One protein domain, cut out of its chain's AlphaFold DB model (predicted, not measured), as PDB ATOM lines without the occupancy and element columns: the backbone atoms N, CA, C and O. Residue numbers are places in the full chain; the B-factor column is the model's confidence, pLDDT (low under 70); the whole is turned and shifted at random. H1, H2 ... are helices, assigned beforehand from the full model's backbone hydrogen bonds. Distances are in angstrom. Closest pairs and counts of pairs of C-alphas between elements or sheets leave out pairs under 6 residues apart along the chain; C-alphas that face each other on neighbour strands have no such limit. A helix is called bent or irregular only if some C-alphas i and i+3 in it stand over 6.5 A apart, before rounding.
ATOM      1  N   ARG A 235     -13.756 -17.946 -20.506       82.34
ATOM      2  CA  ARG A 235     -12.704 -18.938 -20.205       82.34
ATOM      3  C   ARG A 235     -12.842 -20.204 -21.052       82.34
ATOM      4  O   ARG A 235     -11.839 -20.750 -21.514       82.34
ATOM      5  N   SER A 236     -14.071 -20.664 -21.274       83.50
ATOM      6  CA  SER A 236     -14.345 -21.842 -22.102       83.50
ATOM      7  C   SER A 236     -14.024 -21.576 -23.578       83.50
ATOM      8  O   SER A 236     -13.352 -22.393 -24.207       83.50
ATOM      9  N   GLN A 237     -14.397 -20.401 -24.098       85.78
ATOM     10  CA  GLN A 237     -14.052 -19.930 -25.444       85.78
ATOM     11  C   GLN A 237     -12.533 -19.792 -25.643       85.78
ATOM     12  O   GLN A 237     -11.972 -20.307 -26.608       85.78
ATOM     13  N   GLN A 238     -11.825 -19.168 -24.701       82.47
ATOM     14  CA  GLN A 238     -10.364 -19.062 -24.746       82.47
ATOM     15  C   GLN A 238      -9.698 -20.439 -24.768       82.47
ATOM     16  O   GLN A 238      -8.742 -20.659 -25.517       82.47
ATOM     17  N   ARG A 239     -10.219 -21.393 -23.986       84.53
ATOM     18  CA  ARG A 239      -9.719 -22.769 -23.971       84.53
ATOM     19  C   ARG A 239      -9.911 -23.454 -25.322       84.53
ATOM     20  O   ARG A 239      -8.966 -24.088 -25.791       84.53
ATOM     21  N   ILE A 240     -11.077 -23.333 -25.965       87.53
ATOM     22  CA  ILE A 240     -11.290 -23.942 -27.288       87.53
ATOM     23  C   ILE A 240     -10.432 -23.281 -28.370       87.53
ATOM     24  O   ILE A 240      -9.800 -23.998 -29.141       87.53
ATOM     25  N   ILE A 241     -10.315 -21.949 -28.374       84.40
ATOM     26  CA  ILE A 241      -9.450 -21.214 -29.309       84.40
ATOM     27  C   ILE A 241      -8.002 -21.679 -29.152       84.40
ATOM     28  O   ILE A 241      -7.339 -22.000 -30.137       84.40
ATOM     29  N   THR A 242      -7.531 -21.794 -27.909       82.76
ATOM     30  CA  THR A 242      -6.195 -22.315 -27.596       82.76
ATOM     31  C   THR A 242      -6.029 -23.737 -28.128       82.76
ATOM     32  O   THR A 242      -5.039 -24.031 -28.796       82.76
ATOM     33  N   ASN A 243      -7.007 -24.619 -27.895       87.94
ATOM     34  CA  ASN A 243      -6.927 -25.991 -28.386       87.94
ATOM     35  C   ASN A 243      -6.873 -26.057 -29.915       87.94
ATOM     36  O   ASN A 243      -6.060 -26.810 -30.443       87.94
ATOM     37  N   LEU A 244      -7.694 -25.268 -30.616       89.26
ATOM     38  CA  LEU A 244      -7.712 -25.197 -32.079       89.26
ATOM     39  C   LEU A 244      -6.384 -24.664 -32.629       89.26
ATOM     40  O   LEU A 244      -5.810 -25.273 -33.530       89.26
ATOM     41  N   ALA A 245      -5.857 -23.581 -32.053       79.05
ATOM     42  CA  ALA A 245      -4.593 -22.983 -32.474       79.05
ATOM     43  C   ALA A 245      -3.412 -23.948 -32.294       79.05
ATOM     44  O   ALA A 245      -2.631 -24.162 -33.223       79.05
ATOM     45  N   PHE A 246      -3.298 -24.587 -31.123       85.65
ATOM     46  CA  PHE A 246      -2.240 -25.569 -30.895       85.65
ATOM     47  C   PHE A 246      -2.446 -26.828 -31.727       85.65
ATOM     48  O   PHE A 246      -1.467 -27.371 -32.226       85.65
ATOM     49  N   ARG A 247      -3.690 -27.271 -31.946       89.70
ATOM     50  CA  ARG A 247      -3.978 -28.405 -32.826       89.70
ATOM     51  C   ARG A 247      -3.484 -28.142 -34.244       89.70
ATOM     52  O   ARG A 247      -2.760 -28.973 -34.782       89.70
ATOM     53  N   HIS A 248      -3.798 -26.974 -34.795       82.94
ATOM     54  CA  HIS A 248      -3.301 -26.552 -36.099       82.94
ATOM     55  C   HIS A 248      -1.764 -26.537 -36.148       82.94
ATOM     56  O   HIS A 248      -1.160 -27.051 -37.086       82.94
ATOM     57  N   LEU A 249      -1.113 -26.024 -35.101       79.93
ATOM     58  CA  LEU A 249       0.345 -26.021 -34.999       79.93
ATOM     59  C   LEU A 249       0.932 -27.446 -34.986       79.93
ATOM     60  O   LEU A 249       1.906 -27.703 -35.692       79.93
ATOM     61  N   LEU A 250       0.324 -28.393 -34.260       86.68
ATOM     62  CA  LEU A 250       0.763 -29.797 -34.258       86.68
ATOM     63  C   LEU A 250       0.602 -30.480 -35.625       86.68
ATOM     64  O   LEU A 250       1.350 -31.406 -35.925       86.68
ATOM     65  N   GLU A 251      -0.356 -30.040 -36.439       84.69
ATOM     66  CA  GLU A 251      -0.577 -30.554 -37.799       84.69
ATOM     67  C   GLU A 251       0.411 -29.975 -38.816       84.69
ATOM     68  O   GLU A 251       0.688 -30.607 -39.833       84.69
ATOM     69  N   MET A 252       0.962 -28.793 -38.535       82.60
ATOM     70  CA  MET A 252       1.844 -28.061 -39.445       82.60
ATOM     71  C   MET A 252       3.337 -28.218 -39.131       82.60
ATOM     72  O   MET A 252       4.162 -27.938 -39.997       82.60
ATOM     73  N   LEU A 253       3.695 -28.644 -37.915       83.82
ATOM     74  CA  LEU A 253       5.091 -28.861 -37.520       83.82
ATOM     75  C   LEU A 253       5.755 -30.081 -38.192       83.82
ATOM     76  O   LEU A 253       6.899 -29.944 -38.631       83.82
ATOM     77  N   PRO A 254       5.114 -31.266 -38.279       85.61
ATOM     78  CA  PRO A 254       5.693 -32.395 -38.996       85.61
ATOM     79  C   PRO A 254       5.834 -32.077 -40.493       85.61
ATOM     80  O   PRO A 254       4.922 -31.495 -41.086       85.61
ATOM     81  N   PRO A 255       6.942 -32.469 -41.142       80.36
ATOM     82  CA  PRO A 255       7.127 -32.205 -42.561       80.36
ATOM     83  C   PRO A 255       6.114 -33.019 -43.394       80.36
ATOM     84  O   PRO A 255       5.835 -34.188 -43.119       80.36
ATOM     85  N   ARG A 256       5.500 -32.363 -44.392       73.87
ATOM     86  CA  ARG A 256       4.358 -32.897 -45.171       73.87
ATOM     87  C   ARG A 256       4.712 -34.078 -46.080       73.87
ATOM     88  O   ARG A 256       3.818 -34.765 -46.562       73.87
ATOM     89  N   ASP A 257       5.994 -34.296 -46.332       70.97
ATOM     90  CA  ASP A 257       6.535 -35.414 -47.107       70.97
ATOM     91  C   ASP A 257       6.558 -36.739 -46.322       70.97
ATOM     92  O   ASP A 257       6.884 -37.791 -46.881       70.97
ATOM     93  N   ALA A 258       6.152 -36.729 -45.047       60.72
ATOM     94  CA  ALA A 258       5.897 -37.937 -44.277       60.72
ATOM     95  C   ALA A 258       4.785 -38.772 -44.947       60.72
ATOM     96  O   ALA A 258       3.607 -38.476 -44.796       60.72
ATOM     97  N   LYS A 259       5.201 -39.797 -45.712       59.67
ATOM     98  CA  LYS A 259       4.421 -40.857 -46.392       59.67
ATOM     99  C   LYS A 259       2.890 -40.713 -46.323       59.67
ATOM    100  O   LYS A 259       2.290 -40.878 -45.259       59.67
ATOM    101  N   ALA A 260       2.262 -40.558 -47.494       56.52
ATOM    102  CA  ALA A 260       0.811 -40.639 -47.659       56.52
ATOM    103  C   ALA A 260       0.251 -41.883 -46.939       56.52
ATOM    104  O   ALA A 260       0.622 -43.010 -47.264       56.52
ATOM    105  N   GLY A 261      -0.602 -41.667 -45.936       65.88
ATOM    106  CA  GLY A 261      -1.243 -42.731 -45.155       65.88
ATOM    107  C   GLY A 261      -0.987 -42.682 -43.648       65.88
ATOM    108  O   GLY A 261      -1.738 -43.303 -42.898       65.88
ATOM    109  N   ASN A 262       0.000 -41.920 -43.170       75.13
ATOM    110  CA  ASN A 262       0.158 -41.723 -41.728       75.13
ATOM    111  C   ASN A 262      -0.921 -40.765 -41.207       75.13
ATOM    112  O   ASN A 262      -1.052 -39.640 -41.689       75.13
ATOM    113  N   SER A 263      -1.694 -41.201 -40.208       86.43
ATOM    114  CA  SER A 263      -2.622 -40.312 -39.504       86.43
ATOM    115  C   SER A 263      -1.860 -39.126 -38.905       86.43
ATOM    116  O   SER A 263      -0.696 -39.254 -38.514       86.43
ATOM    117  N   ALA A 264      -2.509 -37.968 -38.790       86.48
ATOM    118  CA  ALA A 264      -1.877 -36.778 -38.221       86.48
ATOM    119  C   ALA A 264      -1.353 -37.015 -36.785       86.48
ATOM    120  O   ALA A 264      -0.273 -36.542 -36.435       86.48
ATOM    121  N   THR A 265      -2.028 -37.862 -35.995       90.50
ATOM    122  CA  THR A 265      -1.534 -38.343 -34.691       90.50
ATOM    123  C   THR A 265      -0.188 -39.065 -34.801       90.50
ATOM    124  O   THR A 265       0.717 -38.822 -34.000       90.50
ATOM    125  N   ALA A 266      -0.041 -39.964 -35.779       90.76
ATOM    126  CA  ALA A 266       1.191 -40.719 -35.988       90.76
ATOM    127  C   ALA A 266       2.331 -39.809 -36.470       90.76
ATOM    128  O   ALA A 266       3.450 -39.916 -35.965       90.76
ATOM    129  N   ALA A 267       2.037 -38.876 -37.384       89.25
ATOM    130  CA  ALA A 267       2.998 -37.882 -37.859       89.25
ATOM    131  C   ALA A 267       3.525 -37.005 -36.709       89.25
ATOM    132  O   ALA A 267       4.738 -36.868 -36.547       89.25
ATOM    133  N   TRP A 268       2.629 -36.490 -35.858       90.36
ATOM    134  CA  TRP A 268       3.006 -35.722 -34.671       90.36
ATOM    135  C   TRP A 268       3.843 -36.544 -33.687       90.36
ATOM    136  O   TRP A 268       4.885 -36.081 -33.230       90.36
ATOM    137  N   THR A 269       3.422 -37.774 -33.384       93.31
ATOM    138  CA  THR A 269       4.133 -38.654 -32.443       93.31
ATOM    139  C   THR A 269       5.576 -38.882 -32.891       93.31
ATOM    140  O   THR A 269       6.505 -38.677 -32.109       93.31
ATOM    141  N   ALA A 270       5.777 -39.231 -34.166       92.13
ATOM    142  CA  ALA A 270       7.104 -39.452 -34.731       92.13
ATOM    143  C   ALA A 270       7.960 -38.173 -34.730       92.13
ATOM    144  O   ALA A 270       9.139 -38.213 -34.359       92.13
ATOM    145  N   PHE A 271       7.366 -37.034 -35.102       89.68
ATOM    146  CA  PHE A 271       8.033 -35.733 -35.080       89.68
ATOM    147  C   PHE A 271       8.475 -35.353 -33.662       89.68
ATOM    148  O   PHE A 271       9.651 -35.065 -33.436       89.68
ATOM    149  N   PHE A 272       7.565 -35.421 -32.688       93.34
ATOM    150  CA  PHE A 272       7.840 -35.049 -31.306       93.34
ATOM    151  C   PHE A 272       8.901 -35.947 -30.670       93.34
ATOM    152  O   PHE A 272       9.826 -35.442 -30.042       93.34
ATOM    153  N   GLN A 273       8.824 -37.268 -30.866       95.35
ATOM    154  CA  GLN A 273       9.834 -38.200 -30.355       95.35
ATOM    155  C   GLN A 273      11.223 -37.931 -30.945       95.35
ATOM    156  O   GLN A 273      12.223 -38.003 -30.231       95.35
ATOM    157  N   THR A 274      11.294 -37.607 -32.238       94.06
ATOM    158  CA  THR A 274      12.557 -37.254 -32.900       94.06
ATOM    159  C   THR A 274      13.114 -35.946 -32.341       94.06
ATOM    160  O   THR A 274      14.275 -35.905 -31.937       94.06
ATOM    161  N   GLY A 275      12.273 -34.913 -32.226       92.32
ATOM    162  CA  GLY A 275      12.652 -33.627 -31.641       92.32
ATOM    163  C   GLY A 275      13.069 -33.735 -30.173       92.32
ATOM    164  O   GLY A 275      14.042 -33.113 -29.762       92.32
ATOM    165  N   LEU A 276      12.399 -34.570 -29.375       94.03
ATOM    166  CA  LEU A 276      12.750 -34.797 -27.972       94.03
ATOM    167  C   LEU A 276      14.117 -35.482 -27.826       94.03
ATOM    168  O   LEU A 276      14.916 -35.071 -26.985       94.03
ATOM    169  N   LYS A 277      14.412 -36.485 -28.665       95.74
ATOM    170  CA  LYS A 277      15.728 -37.152 -28.699       95.74
ATOM    171  C   LYS A 277      16.842 -36.190 -29.103       95.74
ATOM    172  O   LYS A 277      17.919 -36.227 -28.515       95.74
ATOM    173  N   GLU A 278      16.589 -35.332 -30.087       93.30
ATOM    174  CA  GLU A 278      17.562 -34.327 -30.517       93.30
ATOM    175  C   GLU A 278      17.796 -33.269 -29.433       93.30
ATOM    176  O   GLU A 278      18.939 -32.984 -29.085       93.30
ATOM    177  N   ALA A 279      16.728 -32.771 -28.805       91.71
ATOM    178  CA  ALA A 279      16.815 -31.854 -27.671       91.71
ATOM    179  C   ALA A 279      17.656 -32.424 -26.522       91.71
ATOM    180  O   ALA A 279      18.458 -31.712 -25.921       91.71
ATOM    181  N   GLN A 280      17.479 -33.715 -26.224       93.90
ATOM    182  CA  GLN A 280      18.252 -34.404 -25.199       93.90
ATOM    183  C   GLN A 280      19.743 -34.452 -25.560       93.90
ATOM    184  O   GLN A 280      20.574 -34.092 -24.730       93.90
ATOM    185  N   ARG A 281      20.086 -34.828 -26.799       95.23
ATOM    186  CA  ARG A 281      21.483 -34.854 -27.268       95.23
ATOM    187  C   ARG A 281      22.137 -33.476 -27.207       95.23
ATOM    188  O   ARG A 281      23.284 -33.371 -26.786       95.23
ATOM    189  N   GLN A 282      21.417 -32.429 -27.610       93.37
ATOM    190  CA  GLN A 282      21.907 -31.052 -27.526       93.37
ATOM    191  C   GLN A 282      22.149 -30.637 -26.072       93.37
ATOM    192  O   GLN A 282      23.216 -30.119 -25.750       93.37
ATOM    193  N   LEU A 283      21.215 -30.945 -25.167       91.77
ATOM    194  CA  LEU A 283      21.377 -30.665 -23.741       91.77
ATOM    195  C   LEU A 283      22.592 -31.395 -23.136       91.77
ATOM    196  O   LEU A 283      23.332 -30.786 -22.365       91.77
ATOM    197  N   GLU A 284      22.832 -32.657 -23.504       94.08
ATOM    198  CA  GLU A 284      24.003 -33.441 -23.071       94.08
ATOM    199  C   GLU A 284      25.334 -32.851 -23.573       94.08
ATOM    200  O   GLU A 284      26.353 -32.963 -22.894       94.08
ATOM    201  N   ARG A 285      25.328 -32.164 -24.723       94.98
ATOM    202  CA  ARG A 285      26.483 -31.417 -25.258       94.98
ATOM    203  C   ARG A 285      26.649 -30.018 -24.655       94.98
ATOM    204  O   ARG A 285      27.599 -29.321 -24.994       94.98
ATOM    205  N   GLY A 286      25.736 -29.591 -23.782       93.08
ATOM    206  CA  GLY A 286      25.714 -28.235 -23.230       93.08
ATOM    207  C   GLY A 286      25.116 -27.181 -24.172       93.08
ATOM    208  O   GLY A 286      25.193 -25.990 -23.879       93.08
ATOM    209  N   GLU A 287      24.494 -27.594 -25.276       90.92
ATOM    210  CA  GLU A 287      23.815 -26.702 -26.213       90.92
ATOM    211  C   GLU A 287      22.410 -26.335 -25.694       90.92
ATOM    212  O   GLU A 287      21.701 -27.138 -25.079       90.92
ATOM    213  N   SER A 288      21.971 -25.100 -25.949       84.98
ATOM    214  CA  SER A 288      20.653 -24.597 -25.531       84.98
ATOM    215  C   SER A 288      19.777 -24.116 -26.689       84.98
ATOM    216  O   SER A 288      18.826 -23.374 -26.453       84.98
ATOM    217  N   GLY A 289      20.102 -24.512 -27.923       85.39
ATOM    218  CA  GLY A 289      19.407 -24.055 -29.129       85.39
ATOM    219  C   GLY A 289      18.026 -24.682 -29.340       85.39
ATOM    220  O   GLY A 289      17.145 -24.034 -29.899       85.39
ATOM    221  N   HIS A 290      17.802 -25.919 -28.879       91.05
ATOM    222  CA  HIS A 290      16.532 -26.606 -29.115       91.05
ATOM    223  C   HIS A 290      15.371 -26.038 -28.264       91.05
ATOM    224  O   HIS A 290      15.513 -25.892 -27.045       91.05
ATOM    225  N   PRO A 291      14.167 -25.822 -28.835       87.06
ATOM    226  CA  PRO A 291      13.018 -25.254 -28.111       87.06
ATOM    227  C   PRO A 291      12.513 -26.104 -26.930       87.06
ATOM    228  O   PRO A 291      11.889 -25.582 -26.010       87.06
ATOM    229  N   LEU A 292      12.797 -27.411 -26.918       89.51
ATOM    230  CA  LEU A 292      12.457 -28.314 -25.801       89.51
ATOM    231  C   LEU A 292      13.499 -28.333 -24.669       89.51
ATOM    232  O   LEU A 292      13.218 -28.880 -23.602       89.51
ATOM    233  N   THR A 293      14.678 -27.728 -24.847       89.68
ATOM    234  CA  THR A 293      15.739 -27.737 -23.827       89.68
ATOM    235  C   THR A 293      15.299 -27.130 -22.484       89.68
ATOM    236  O   THR A 293      15.573 -27.741 -21.447       89.68
ATOM    237  N   PRO A 294      14.569 -25.995 -22.431       87.60
ATOM    238  CA  PRO A 294      14.043 -25.467 -21.170       87.60
ATOM    239  C   PRO A 294      13.075 -26.429 -20.465       87.60
ATOM    240  O   PRO A 294      13.081 -26.526 -19.237       87.60
ATOM    241  N   VAL A 295      12.272 -27.174 -21.233       86.86
ATOM    242  CA  VAL A 295      11.332 -28.171 -20.696       86.86
ATOM    243  C   VAL A 295      12.095 -29.343 -20.081       86.86
ATOM    244  O   VAL A 295      11.788 -29.732 -18.958       86.86
ATOM    245  N   LEU A 296      13.128 -29.849 -20.762       91.18
ATOM    246  CA  LEU A 296      13.993 -30.922 -20.256       91.18
ATOM    247  C   LEU A 296      14.737 -30.524 -18.973       91.18
ATOM    248  O   LEU A 296      14.822 -31.321 -18.042       91.18
ATOM    249  N   LYS A 297      15.225 -29.278 -18.887       91.75
ATOM    250  CA  LYS A 297      15.861 -28.752 -17.666       91.75
ATOM    251  C   LYS A 297      14.882 -28.675 -16.490       91.75
ATOM    252  O   LYS A 297      15.261 -28.973 -15.362       91.75
ATOM    253  N   LYS A 298      13.631 -28.272 -16.744       92.71
ATOM    254  CA  LYS A 298      12.596 -28.128 -15.706       92.71
ATOM    255  C   LYS A 298      11.989 -29.468 -15.274       92.71
ATOM    256  O   LYS A 298      11.640 -29.629 -14.107       92.71
ATOM    257  N   TYR A 299      11.855 -30.417 -16.197       92.12
ATOM    258  CA  TYR A 299      11.223 -31.714 -15.967       92.12
ATOM    259  C   TYR A 299      12.191 -32.851 -16.346       92.12
ATOM    260  O   TYR A 299      12.155 -33.339 -17.472       92.12
ATOM    261  N   PRO A 300      13.032 -33.340 -15.414       85.23
ATOM    262  CA  PRO A 300      14.107 -34.289 -15.737       85.23
ATOM    263  C   PRO A 300      13.616 -35.687 -16.157       85.23
ATOM    264  O   PRO A 300      14.381 -36.500 -16.673       85.23
ATOM    265  N   LYS A 301      12.333 -36.006 -15.944       92.27
ATOM    266  CA  LYS A 301      11.744 -37.304 -16.300       92.27
ATOM    267  C   LYS A 301      11.340 -37.326 -17.778       92.27
ATOM    268  O   LYS A 301      10.182 -37.073 -18.103       92.27
ATOM    269  N   ILE A 302      12.261 -37.702 -18.668       91.68
ATOM    270  CA  ILE A 302      12.017 -37.702 -20.124       91.68
ATOM    271  C   ILE A 302      10.772 -38.491 -20.549       91.68
ATOM    272  O   ILE A 302       9.981 -37.989 -21.339       91.68
ATOM    273  N   LYS A 303      10.526 -39.671 -19.957       93.99
ATOM    274  CA  LYS A 303       9.331 -40.483 -20.256       93.99
ATOM    275  C   LYS A 303       8.023 -39.745 -19.953       93.99
ATOM    276  O   LYS A 303       7.023 -39.973 -20.618       93.99
ATOM    277  N   GLN A 304       8.015 -38.854 -18.957       90.46
ATOM    278  CA  GLN A 304       6.841 -38.038 -18.644       90.46
ATOM    279  C   GLN A 304       6.594 -36.994 -19.737       90.46
ATOM    280  O   GLN A 304       5.453 -36.820 -20.156       90.46
ATOM    281  N   ILE A 305       7.652 -36.327 -20.212       90.27
ATOM    282  CA  ILE A 305       7.563 -35.368 -21.323       90.27
ATOM    283  C   ILE A 305       7.127 -36.084 -22.600       90.27
ATOM    284  O   ILE A 305       6.239 -35.590 -23.289       90.27
ATOM    285  N   GLU A 306       7.715 -37.249 -22.887       93.87
ATOM    286  CA  GLU A 306       7.351 -38.082 -24.031       93.87
ATOM    287  C   GLU A 306       5.861 -38.420 -23.995       93.87
ATOM    288  O   GLU A 306       5.143 -38.043 -24.913       93.87
ATOM    289  N   ASN A 307       5.374 -39.001 -22.893       92.81
ATOM    290  CA  ASN A 307       3.967 -39.371 -22.744       92.81
ATOM    291  C   ASN A 307       3.016 -38.178 -22.910       92.81
ATOM    292  O   ASN A 307       1.987 -38.299 -23.572       92.81
ATOM    293  N   VAL A 308       3.319 -37.026 -22.301       90.99
ATOM    294  CA  VAL A 308       2.470 -35.828 -22.429       90.99
ATOM    295  C   VAL A 308       2.500 -35.299 -23.860       90.99
ATOM    296  O   VAL A 308       1.451 -34.995 -24.420       90.99
ATOM    297  N   GLY A 309       3.683 -35.212 -24.466       91.64
ATOM    298  CA  GLY A 309       3.845 -34.674 -25.808       91.64
ATOM    299  C   GLY A 309       3.212 -35.551 -26.880       91.64
ATOM    300  O   GLY A 309       2.483 -35.028 -27.717       91.64
ATOM    301  N   THR A 310       3.385 -36.875 -26.834       93.14
ATOM    302  CA  THR A 310       2.765 -37.788 -27.810       93.14
ATOM    303  C   THR A 310       1.243 -37.840 -27.666       93.14
ATOM    304  O   THR A 310       0.536 -37.929 -28.669       93.14
ATOM    305  N   ASN A 311       0.717 -37.706 -26.444       92.56
ATOM    306  CA  ASN A 311      -0.730 -37.683 -26.195       92.56
ATOM    307  C   ASN A 311      -1.382 -36.319 -26.460       92.56
ATOM    308  O   ASN A 311      -2.606 -36.251 -26.573       92.56
ATOM    309  N   LEU A 312      -0.593 -35.244 -26.594       89.67
ATOM    310  CA  LEU A 312      -1.099 -33.877 -26.714       89.67
ATOM    311  C   LEU A 312      -2.092 -33.728 -27.869       89.67
ATOM    312  O   LEU A 312      -3.155 -33.142 -27.688       89.67
ATOM    313  N   TYR A 313      -1.792 -34.320 -29.029       92.16
ATOM    314  CA  TYR A 313      -2.694 -34.310 -30.180       92.16
ATOM    315  C   TYR A 313      -4.070 -34.881 -29.814       92.16
ATOM    316  O   TYR A 313      -5.085 -34.215 -30.011       92.16
ATOM    317  N   GLY A 314      -4.104 -36.071 -29.204       90.72
ATOM    318  CA  GLY A 314      -5.336 -36.703 -28.732       90.72
ATOM    319  C   GLY A 314      -6.080 -35.840 -27.714       90.72
ATOM    320  O   GLY A 314      -7.269 -35.593 -27.885       90.72
ATOM    321  N   THR A 315      -5.382 -35.301 -26.711       88.57
ATOM    322  CA  THR A 315      -5.977 -34.427 -25.688       88.57
ATOM    323  C   THR A 315      -6.613 -33.170 -26.286       88.57
ATOM    324  O   THR A 315      -7.739 -32.829 -25.923       88.57
ATOM    325  N   LEU A 316      -5.932 -32.493 -27.217       88.63
ATOM    326  CA  LEU A 316      -6.471 -31.310 -27.897       88.63
ATOM    327  C   LEU A 316      -7.707 -31.667 -28.729       88.63
ATOM    328  O   LEU A 316      -8.720 -30.982 -28.624       88.63
ATOM    329  N   SER A 317      -7.654 -32.774 -29.481       90.40
ATOM    330  CA  SER A 317      -8.799 -33.315 -30.231       90.40
ATOM    331  C   SER A 317     -10.005 -33.538 -29.331       90.40
ATOM    332  O   SER A 317     -11.092 -33.042 -29.608       90.40
ATOM    333  N   THR A 318      -9.805 -34.275 -28.240       86.32
ATOM    334  CA  THR A 318     -10.864 -34.612 -27.296       86.32
ATOM    335  C   THR A 318     -11.483 -33.349 -26.717       86.32
ATOM    336  O   THR A 318     -12.703 -33.234 -26.704       86.32
ATOM    337  N   ASN A 319     -10.673 -32.369 -26.306       83.05
ATOM    338  CA  ASN A 319     -11.192 -31.106 -25.784       83.05
ATOM    339  C   ASN A 319     -11.991 -30.313 -26.834       83.05
ATOM    340  O   ASN A 319     -12.985 -29.687 -26.478       83.05
ATOM    341  N   ILE A 320     -11.574 -30.335 -28.106       86.55
ATOM    342  CA  ILE A 320     -12.314 -29.695 -29.205       86.55
ATOM    343  C   ILE A 320     -13.677 -30.364 -29.397       86.55
ATOM    344  O   ILE A 320     -14.693 -29.677 -29.452       86.55
ATOM    345  N   HIS A 321     -13.716 -31.698 -29.417       80.98
ATOM    346  CA  HIS A 321     -14.962 -32.454 -29.559       80.98
ATOM    347  C   HIS A 321     -15.896 -32.329 -28.347       80.98
ATOM    348  O   HIS A 321     -17.107 -32.332 -28.514       80.98
ATOM    349  N   HIS A 322     -15.376 -32.176 -27.126       75.27
ATOM    350  CA  HIS A 322     -16.236 -31.907 -25.964       75.27
ATOM    351  C   HIS A 322     -16.839 -30.497 -26.010       75.27
ATOM    352  O   HIS A 322     -17.936 -30.287 -25.504       75.27
ATOM    353  N   PHE A 323     -16.150 -29.532 -26.628       73.51
ATOM    354  CA  PHE A 323     -16.699 -28.189 -26.820       73.51
ATOM    355  C   PHE A 323     -17.784 -28.152 -27.908       73.51
ATOM    356  O   PHE A 323     -18.680 -27.316 -27.845       73.51
ATOM    357  N   SER A 324     -17.747 -29.067 -28.886       60.94
ATOM    358  CA  SER A 324     -18.690 -29.058 -30.012       60.94
ATOM    359  C   SER A 324     -20.133 -29.391 -29.635       60.94
ATOM    360  O   SER A 324     -20.998 -29.210 -30.474       60.94
ATOM    361  N   GLY A 325     -20.428 -29.808 -28.397       61.14
ATOM    362  CA  GLY A 325     -21.808 -29.981 -27.917       61.14
ATOM    363  C   GLY A 325     -22.642 -28.691 -27.895       61.14
ATOM    364  O   GLY A 325     -23.824 -28.741 -27.595       61.14
TER     365      GLY A 325
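What this domain is: This is residues 235 to 325 of the 373 residues of an uncharacterized protein of Fonsecaea pedrosoi CBS 271.37 (UniProt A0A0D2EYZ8). A long bent helix, H4, has one helix beside each of its two arms: H2 runs back along the first arm, H4a, and H1 runs alongside the second, H4b. The end of H1 meets the first residues of H2 at a corner near the bend, and the short helix H3 sits crosswise near the far end of H2. The printed part has 91 residues with four named helices, in the order H1, H2, H3, H4, and no named strand; the class is all helix. It is only just compact, close to loose, with a radius of gyration of the C-alphas of 14.7 A and spans of 48 by 36 by 20 A.

How they stand to each other: Start with H1, residues 235 to 252, and look across to H4, residues 302 to 323. By its hydrogen bonds H4 was assigned as one helix, but it is bent: C-alphas 310 and 313 are 6.9 A apart, and its arms, H4a, residues 302 to 310, and H4b, residues 313 to 323, stand at a steep tilt of 47 degrees. H1 touches H4b, the closest C-alphas being those of Asn 243 and Leu 316 at 5.4 A; they run opposite ways at 36 degrees, only just a steep tilt. Go on to H2, residues 264 to 284, which is the hub and touches three other helices. Residues 250 to 251 of H1 only just touch it, with 3 pairs of C-alphas within 8 A, about perpendicular at 81 degrees; the closest C-alphas are those of Leu 250 and Trp 268, 6.3 A apart. With residues 268 to 276 H2 touches H4a, at a shallow tilt of 28 degrees, opposite ways; the closest C-alphas are those of Thr 269 and Thr 310, at 4.9 A. With residues 279 to 283 H2 touches H3, residues 293 to 298, about perpendicular at 79 degrees; the closest C-alphas are those of Ala 279 and Thr 293, 5.7 A apart. H1 and H3 are apart, as are H1 and H4a. In H1, H2, H3, H4a and H4b every O i to N i+4 pair is within hydrogen-bond range.

Where its parts are: Find C-alpha 235 at (-12.704, -18.938, -20.205); from there H1 runs 25.8 A to C-alpha 252. H2 begins at C-alpha 264, (-1.877, -36.778, -38.221), and runs 30.2 A to C-alpha 284. H3 has six residues and spans 8.7 A. H4a covers 12.0 A and H4b 15.6 A, ending at C-alpha 323, (-16.699, -28.189, -26.820).

The domain as a whole: The C-alphas of Arg 285 and Gly 325, the two farthest apart, are 48.4 A from each other. The printed part has no cut. The link from H1 to H2, 11 residues, is long; that from H2 to H3 is short and that from H3 to H4a is tight. Look at the B-factor column: the mean pLDDT of the printed part is 86.3, and residues 258 to 261 and 324 to 325 are under 70.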